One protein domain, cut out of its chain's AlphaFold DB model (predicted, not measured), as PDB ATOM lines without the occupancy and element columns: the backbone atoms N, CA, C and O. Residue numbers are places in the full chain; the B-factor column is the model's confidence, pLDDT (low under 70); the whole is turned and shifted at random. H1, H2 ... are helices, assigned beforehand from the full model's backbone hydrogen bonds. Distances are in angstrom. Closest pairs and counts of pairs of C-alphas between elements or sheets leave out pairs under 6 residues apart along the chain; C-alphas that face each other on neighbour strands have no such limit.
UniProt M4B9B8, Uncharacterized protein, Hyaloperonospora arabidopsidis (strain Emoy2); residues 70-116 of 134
ATOM      1  N   CYS A  70     -14.852  31.114 -14.877       92.19
ATOM      2  CA  CYS A  70     -13.471  30.961 -15.309       92.19
ATOM      3  C   CYS A  70     -12.526  31.022 -14.102       92.19
ATOM      4  O   CYS A  70     -12.753  31.830 -13.202       92.19
ATOM      5  N   PRO A  71     -11.473  30.188 -14.064       90.19
ATOM      6  CA  PRO A  71     -10.438  30.302 -13.046       90.19
ATOM      7  C   PRO A  71      -9.615  31.579 -13.258       90.19
ATOM      8  O   PRO A  71      -9.356  31.962 -14.397       90.19
ATOM      9  N   ASP A  72      -9.108  32.174 -12.178       90.56
ATOM     10  CA  ASP A  72      -8.264  33.384 -12.222       90.56
ATOM     11  C   ASP A  72      -6.794  33.092 -12.603       90.56
ATOM     12  O   ASP A  72      -5.879  33.853 -12.287       90.56
ATOM     13  N   VAL A  73      -6.532  31.970 -13.281       92.88
ATOM     14  CA  VAL A  73      -5.190  31.638 -13.775       92.88
ATOM     15  C   VAL A  73      -4.867  32.554 -14.952       92.88
ATOM     16  O   VAL A  73      -5.571  32.538 -15.962       92.88
ATOM     17  N   TYR A  74      -3.799  33.341 -14.814       92.12
ATOM     18  CA  TYR A  74      -3.346  34.275 -15.840       92.12
ATOM     19  C   TYR A  74      -2.534  33.544 -16.918       92.12
ATOM     20  O   TYR A  74      -1.445  33.033 -16.662       92.12
ATOM     21  N   SER A  75      -3.087  33.491 -18.125       93.81
ATOM     22  CA  SER A  75      -2.478  32.939 -19.337       93.81
ATOM     23  C   SER A  75      -3.000  33.746 -20.530       93.81
ATOM     24  O   SER A  75      -3.968  33.318 -21.164       93.81
ATOM     25  N   PRO A  76      -2.419  34.926 -20.808       93.62
ATOM     26  CA  PRO A  76      -3.020  35.914 -21.690       93.62
ATOM     27  C   PRO A  76      -3.182  35.393 -23.119       93.62
ATOM     28  O   PRO A  76      -2.287  34.744 -23.665       93.62
ATOM     29  N   VAL A  77      -4.331  35.688 -23.726       93.56
ATOM     30  CA  VAL A  77      -4.638  35.356 -25.124       93.56
ATOM     31  C   VAL A  77      -5.177  36.582 -25.843       93.56
ATOM     32  O   VAL A  77      -5.906  37.380 -25.259       93.56
ATOM     33  N   THR A  78      -4.838  36.724 -27.119       94.31
ATOM     34  CA  THR A  78      -5.280  37.841 -27.960       94.31
ATOM     35  C   THR A  78      -6.248  37.359 -29.033       94.31
ATOM     36  O   THR A  78      -5.984  36.344 -29.682       94.31
ATOM     37  N   ASP A  79      -7.350  38.081 -29.250       90.25
ATOM     38  CA  ASP A  79      -8.226  37.831 -30.402       90.25
ATOM     39  C   ASP A  79      -7.706  38.497 -31.692       90.25
ATOM     40  O   ASP A  79      -6.759  39.283 -31.691       90.25
ATOM     41  N   GLU A  80      -8.365  38.213 -32.816       91.38
ATOM     42  CA  GLU A  80      -8.069  38.812 -34.130       91.38
ATOM     43  C   GLU A  80      -8.325  40.332 -34.191       91.38
ATOM     44  O   GLU A  80      -7.929  40.993 -35.148       91.38
ATOM     45  N   LYS A  81      -9.000  40.899 -33.186       87.94
ATOM     46  CA  LYS A  81      -9.304  42.329 -33.050       87.94
ATOM     47  C   LYS A  81      -8.311  43.048 -32.130       87.94
ATOM     48  O   LYS A  81      -8.464  44.250 -31.922       87.94
ATOM     49  N   GLY A  82      -7.314  42.338 -31.597       90.50
ATOM     50  CA  GLY A  82      -6.295  42.882 -30.701       90.50
ATOM     51  C   GLY A  82      -6.736  43.030 -29.242       90.50
ATOM     52  O   GLY A  82      -6.065  43.732 -28.490       90.50
ATOM     53  N   ASN A  83      -7.838  42.399 -28.822       91.31
ATOM     54  CA  ASN A  83      -8.239  42.392 -27.413       91.31
ATOM     55  C   ASN A  83      -7.461  41.313 -26.653       91.31
ATOM     56  O   ASN A  83      -7.491  40.148 -27.051       91.31
ATOM     57  N   GLU A  84      -6.812  41.692 -25.551       93.56
ATOM     58  CA  GLU A  84      -6.168  40.756 -24.627       93.56
ATOM     59  C   GLU A  84      -7.161  40.291 -23.554       93.56
ATOM     60  O   GLU A  84      -7.840  41.096 -22.914       93.56
ATOM     61  N   TYR A  85      -7.220  38.981 -23.337       92.69
ATOM     62  CA  TYR A  85      -8.001  38.345 -22.283       92.69
ATOM     63  C   TYR A  85      -7.053  37.662 -21.306       92.69
ATOM     64  O   TYR A  85      -6.073  37.049 -21.719       92.69
ATOM     65  N   SER A  86      -7.373  37.709 -20.013       93.50
ATOM     66  CA  SER A  86      -6.551  37.110 -18.952       93.50
ATOM     67  C   SER A  86      -6.373  35.598 -19.100       93.50
ATOM     68  O   SER A  86      -5.360  35.069 -18.647       93.50
ATOM     69  N   ASN A  87      -7.323  34.903 -19.735       91.56
ATOM     70  CA  ASN A  87      -7.169  33.524 -20.185       91.56
ATOM     71  C   ASN A  87      -8.121  33.159 -21.333       91.56
ATOM     72  O   ASN A  87      -9.045  33.899 -21.677       91.56
ATOM     73  N   GLN A  88      -7.901  31.963 -21.886       91.81
ATOM     74  CA  GLN A  88      -8.730  31.356 -22.926       91.81
ATOM     75  C   GLN A  88     -10.217  31.278 -22.541       91.81
ATOM     76  O   GLN A  88     -11.075  31.588 -23.361       91.81
ATOM     77  N   CYS A  89     -10.526  30.932 -21.287       93.31
ATOM     78  CA  CYS A  89     -11.908  30.840 -20.813       93.31
ATOM     79  C   CYS A  89     -12.625  32.196 -20.901       93.31
ATOM     80  O   CYS A  89     -13.727  32.268 -21.442       93.31
ATOM     81  N   TYR A  90     -11.992  33.286 -20.453       91.75
ATOM     82  CA  TYR A  90     -12.565  34.631 -20.570       91.75
ATOM     83  C   TYR A  90     -12.748  35.054 -22.027       91.75
ATOM     84  O   TYR A  90     -13.758  35.682 -22.346       91.75
ATOM     85  N   MET A  91     -11.822  34.681 -22.914       91.81
ATOM     86  CA  MET A  91     -11.972  34.947 -24.344       91.81
ATOM     87  C   MET A  91     -13.187  34.214 -24.931       91.81
ATOM     88  O   MET A  91     -13.969  34.812 -25.668       91.81
ATOM     89  N   ASP A  92     -13.376  32.936 -24.610       89.19
ATOM     90  CA  ASP A  92     -14.477  32.135 -25.153       89.19
ATOM     91  C   ASP A  92     -15.843  32.599 -24.623       89.19
ATOM     92  O   ASP A  92     -16.815  32.682 -25.380       89.19
ATOM     93  N   VAL A  93     -15.905  33.009 -23.352       89.75
ATOM     94  CA  VAL A  93     -17.099  33.640 -22.770       89.75
ATOM     95  C   VAL A  93     -17.391  34.984 -23.441       89.75
ATOM     96  O   VAL A  93     -18.548  35.267 -23.747       89.75
ATOM     97  N   ALA A  94     -16.367  35.795 -23.721       88.38
ATOM     98  CA  ALA A  94     -16.528  37.086 -24.391       88.38
ATOM     99  C   ALA A  94     -16.945  36.956 -25.868       88.38
ATOM    100  O   ALA A  94     -17.679  37.800 -26.386       88.38
ATOM    101  N   LYS A  95     -16.514  35.890 -26.555       88.31
ATOM    102  CA  LYS A  95     -16.947  35.575 -27.928       88.31
ATOM    103  C   LYS A  95     -18.429  35.207 -28.000       88.31
ATOM    104  O   LYS A  95     -19.051  35.385 -29.050       88.31
ATOM    105  N   CYS A  96     -19.001  34.715 -26.906       89.69
ATOM    106  CA  CYS A  96     -20.398  34.329 -26.857       89.69
ATOM    107  C   CYS A  96     -21.315  35.550 -26.656       89.69
ATOM    108  O   CYS A  96     -21.298  36.201 -25.617       89.69
ATOM    109  N   LYS A  97     -22.138  35.856 -27.667       83.19
ATOM    110  CA  LYS A  97     -23.035  37.035 -27.694       83.19
ATOM    111  C   LYS A  97     -24.497  36.735 -27.351       83.19
ATOM    112  O   LYS A  97     -25.339  37.625 -27.428       83.19
ATOM    113  N   GLY A  98     -24.811  35.482 -27.051       81.50
ATOM    114  CA  GLY A  98     -26.167  35.050 -26.746       81.50
ATOM    115  C   GLY A  98     -26.602  35.345 -25.308       81.50
ATOM    116  O   GLY A  98     -25.794  35.738 -24.460       81.50
ATOM    117  N   PRO A  99     -27.892  35.126 -25.001       81.44
ATOM    118  CA  PRO A  99     -28.378  35.195 -23.632       81.44
ATOM    119  C   PRO A  99     -27.667  34.141 -22.772       81.44
ATOM    120  O   PRO A  99     -27.469  33.000 -23.195       81.44
ATOM    121  N   LYS A 100     -27.280  34.514 -21.547       82.44
ATOM    122  CA  LYS A 100     -26.716  33.558 -20.584       82.44
ATOM    123  C   LYS A 100     -27.783  32.541 -20.203       82.44
ATOM    124  O   LYS A 100     -28.911  32.911 -19.880       82.44
ATOM    125  N   GLU A 101     -27.426  31.263 -20.225       82.94
ATOM    126  CA  GLU A 101     -28.350  30.211 -19.817       82.94
ATOM    127  C   GLU A 101     -28.665  30.331 -18.318       82.94
ATOM    128  O   GLU A 101     -27.761  30.402 -17.478       82.94
ATOM    129  N   ASN A 102     -29.955  30.349 -17.972       84.31
ATOM    130  CA  ASN A 102     -30.368  30.275 -16.580       84.31
ATOM    131  C   ASN A 102     -30.128  28.850 -16.066       84.31
ATOM    132  O   ASN A 102     -30.593  27.872 -16.658       84.31
ATOM    133  N   LEU A 103     -29.401  28.729 -14.955       82.19
ATOM    134  CA  LEU A 103     -29.081  27.433 -14.357       82.19
ATOM    135  C   LEU A 103     -30.342  26.652 -13.968       82.19
ATOM    136  O   LEU A 103     -30.353  25.426 -14.066       82.19
ATOM    137  N   LEU A 104     -31.410  27.352 -13.574       82.38
ATOM    138  CA  LEU A 104     -32.678  26.742 -13.188       82.38
ATOM    139  C   LEU A 104     -33.396  26.135 -14.398       82.38
ATOM    140  O   LEU A 104     -33.873  25.005 -14.325       82.38
ATOM    141  N   ASP A 105     -33.398  26.839 -15.531       83.69
ATOM    142  CA  ASP A 105     -33.975  26.334 -16.782       83.69
ATOM    143  C   ASP A 105     -33.189  25.130 -17.307       83.69
ATOM    144  O   ASP A 105     -33.774  24.139 -17.753       83.69
ATOM    145  N   LYS A 106     -31.854  25.181 -17.201       83.81
ATOM    146  CA  LYS A 106     -30.977  24.056 -17.543       83.81
ATOM    147  C   LYS A 106     -31.271  22.836 -16.671       83.81
ATOM    148  O   LYS A 106     -31.389  21.728 -17.189       83.81
ATOM    149  N   TYR A 107     -31.420  23.034 -15.363       84.50
ATOM    150  CA  TYR A 107     -31.739  21.958 -14.431       84.50
ATOM    151  C   TYR A 107     -33.107  21.333 -14.727       84.50
ATOM    152  O   TYR A 107     -33.198  20.115 -14.868       84.50
ATOM    153  N   LYS A 108     -34.147  22.155 -14.920       87.00
ATOM    154  CA  LYS A 108     -35.491  21.685 -15.298       87.00
ATOM    155  C   LYS A 108     -35.475  20.888 -16.601       87.00
ATOM    156  O   LYS A 108     -36.159  19.877 -16.699       87.00
ATOM    157  N   ARG A 109     -34.671  21.298 -17.587       81.69
ATOM    158  CA  ARG A 109     -34.518  20.555 -18.846       81.69
ATOM    159  C   ARG A 109     -33.840  19.198 -18.650       81.69
ATOM    160  O   ARG A 109     -34.317  18.217 -19.204       81.69
ATOM    161  N   ILE A 110     -32.729  19.146 -17.911       86.62
ATOM    162  CA  ILE A 110     -31.920  17.921 -17.767       86.62
ATOM    163  C   ILE A 110     -32.599  16.908 -16.843       86.62
ATOM    164  O   ILE A 110     -32.560  15.712 -17.112       86.62
ATOM    165  N   TYR A 111     -33.204  17.382 -15.756       84.69
ATOM    166  CA  TYR A 111     -33.724  16.515 -14.703       84.69
ATOM    167  C   TYR A 111     -35.250  16.393 -14.711       84.69
ATOM    168  O   TYR A 111     -35.771  15.534 -14.008       84.69
ATOM    169  N   SER A 112     -35.969  17.241 -15.464       77.31
ATOM    170  CA  SER A 112     -37.447  17.303 -15.515       77.31
ATOM    171  C   SER A 112     -38.139  17.316 -14.141       77.31
ATOM    172  O   SER A 112     -39.335  17.067 -14.043       77.31
ATOM    173  N   LYS A 113     -37.391  17.640 -13.080       76.94
ATOM    174  CA  LYS A 113     -37.814  17.699 -11.681       76.94
ATOM    175  C   LYS A 113     -37.305  18.991 -11.073       76.94
ATOM    176  O   LYS A 113     -36.231  19.476 -11.425       76.94
ATOM    177  N   GLU A 114     -38.095  19.573 -10.183       75.06
ATOM    178  CA  GLU A 114     -37.711  20.793  -9.482       75.06
ATOM    179  C   GLU A 114     -36.676  20.488  -8.388       75.06
ATOM    180  O   GLU A 114     -36.566  19.357  -7.904       75.06
ATOM    181  N   PHE A 115     -35.870  21.488  -8.018       74.19
ATOM    182  CA  PHE A 115     -34.928  21.354  -6.905       74.19
ATOM    183  C   PHE A 115     -35.706  21.024  -5.625       74.19
ATOM    184  O   PHE A 115     -36.532  21.818  -5.187       74.19
ATOM    185  N   GLY A 116     -35.429  19.861  -5.034       69.50
ATOM    186  CA  GLY A 116     -36.112  19.400  -3.823       69.50
ATOM    187  C   GLY A 116     -37.383  18.581  -4.058       69.50
ATOM    188  O   GLY A 116     -38.099  18.337  -3.095       69.50
TER     189      GLY A 116
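This is residues 70 to 116 of the 134 residues of an uncharacterized protein of Hyaloperonospora arabidopsidis (strain Emoy2) (UniProt M4B9B8). With little regular structure, the printed part is a loop head, residues 70 to 87 with H1 beside them, joined by a link, residues 96 to 102, which stands free, to a second short helix, H2, far out at the other end. It prints 47 residues with two named helices, H1 then H2, and no named strand; the class is all helix, though under half of the residues are in named elements. The whole is extended, radius of gyration of the C-alphas 15.5 A, spanning 44 by 22 by 10 A.

Begin at residues 70 to 87, where residues 77 to 78 pair antiparallel with residues 84 to 85. H1, residues 88 to 95, and H2, residues 103 to 111, are apart. In both, every O i to N i+4 pair is within hydrogen-bond range.

Find C-alpha 88 at (-8.730, 31.356, -22.926); from there H1 runs 10.5 A. H2 runs 11.9 A to C-alpha 111 at (-33.724, 16.515, -14.703).

The C-alphas of Gly 82 and Gly 116, the two farthest apart, are 46.5 A apart. The printed part has no cut, the link from H1 to H2 is short, and confidence is low at residue 116.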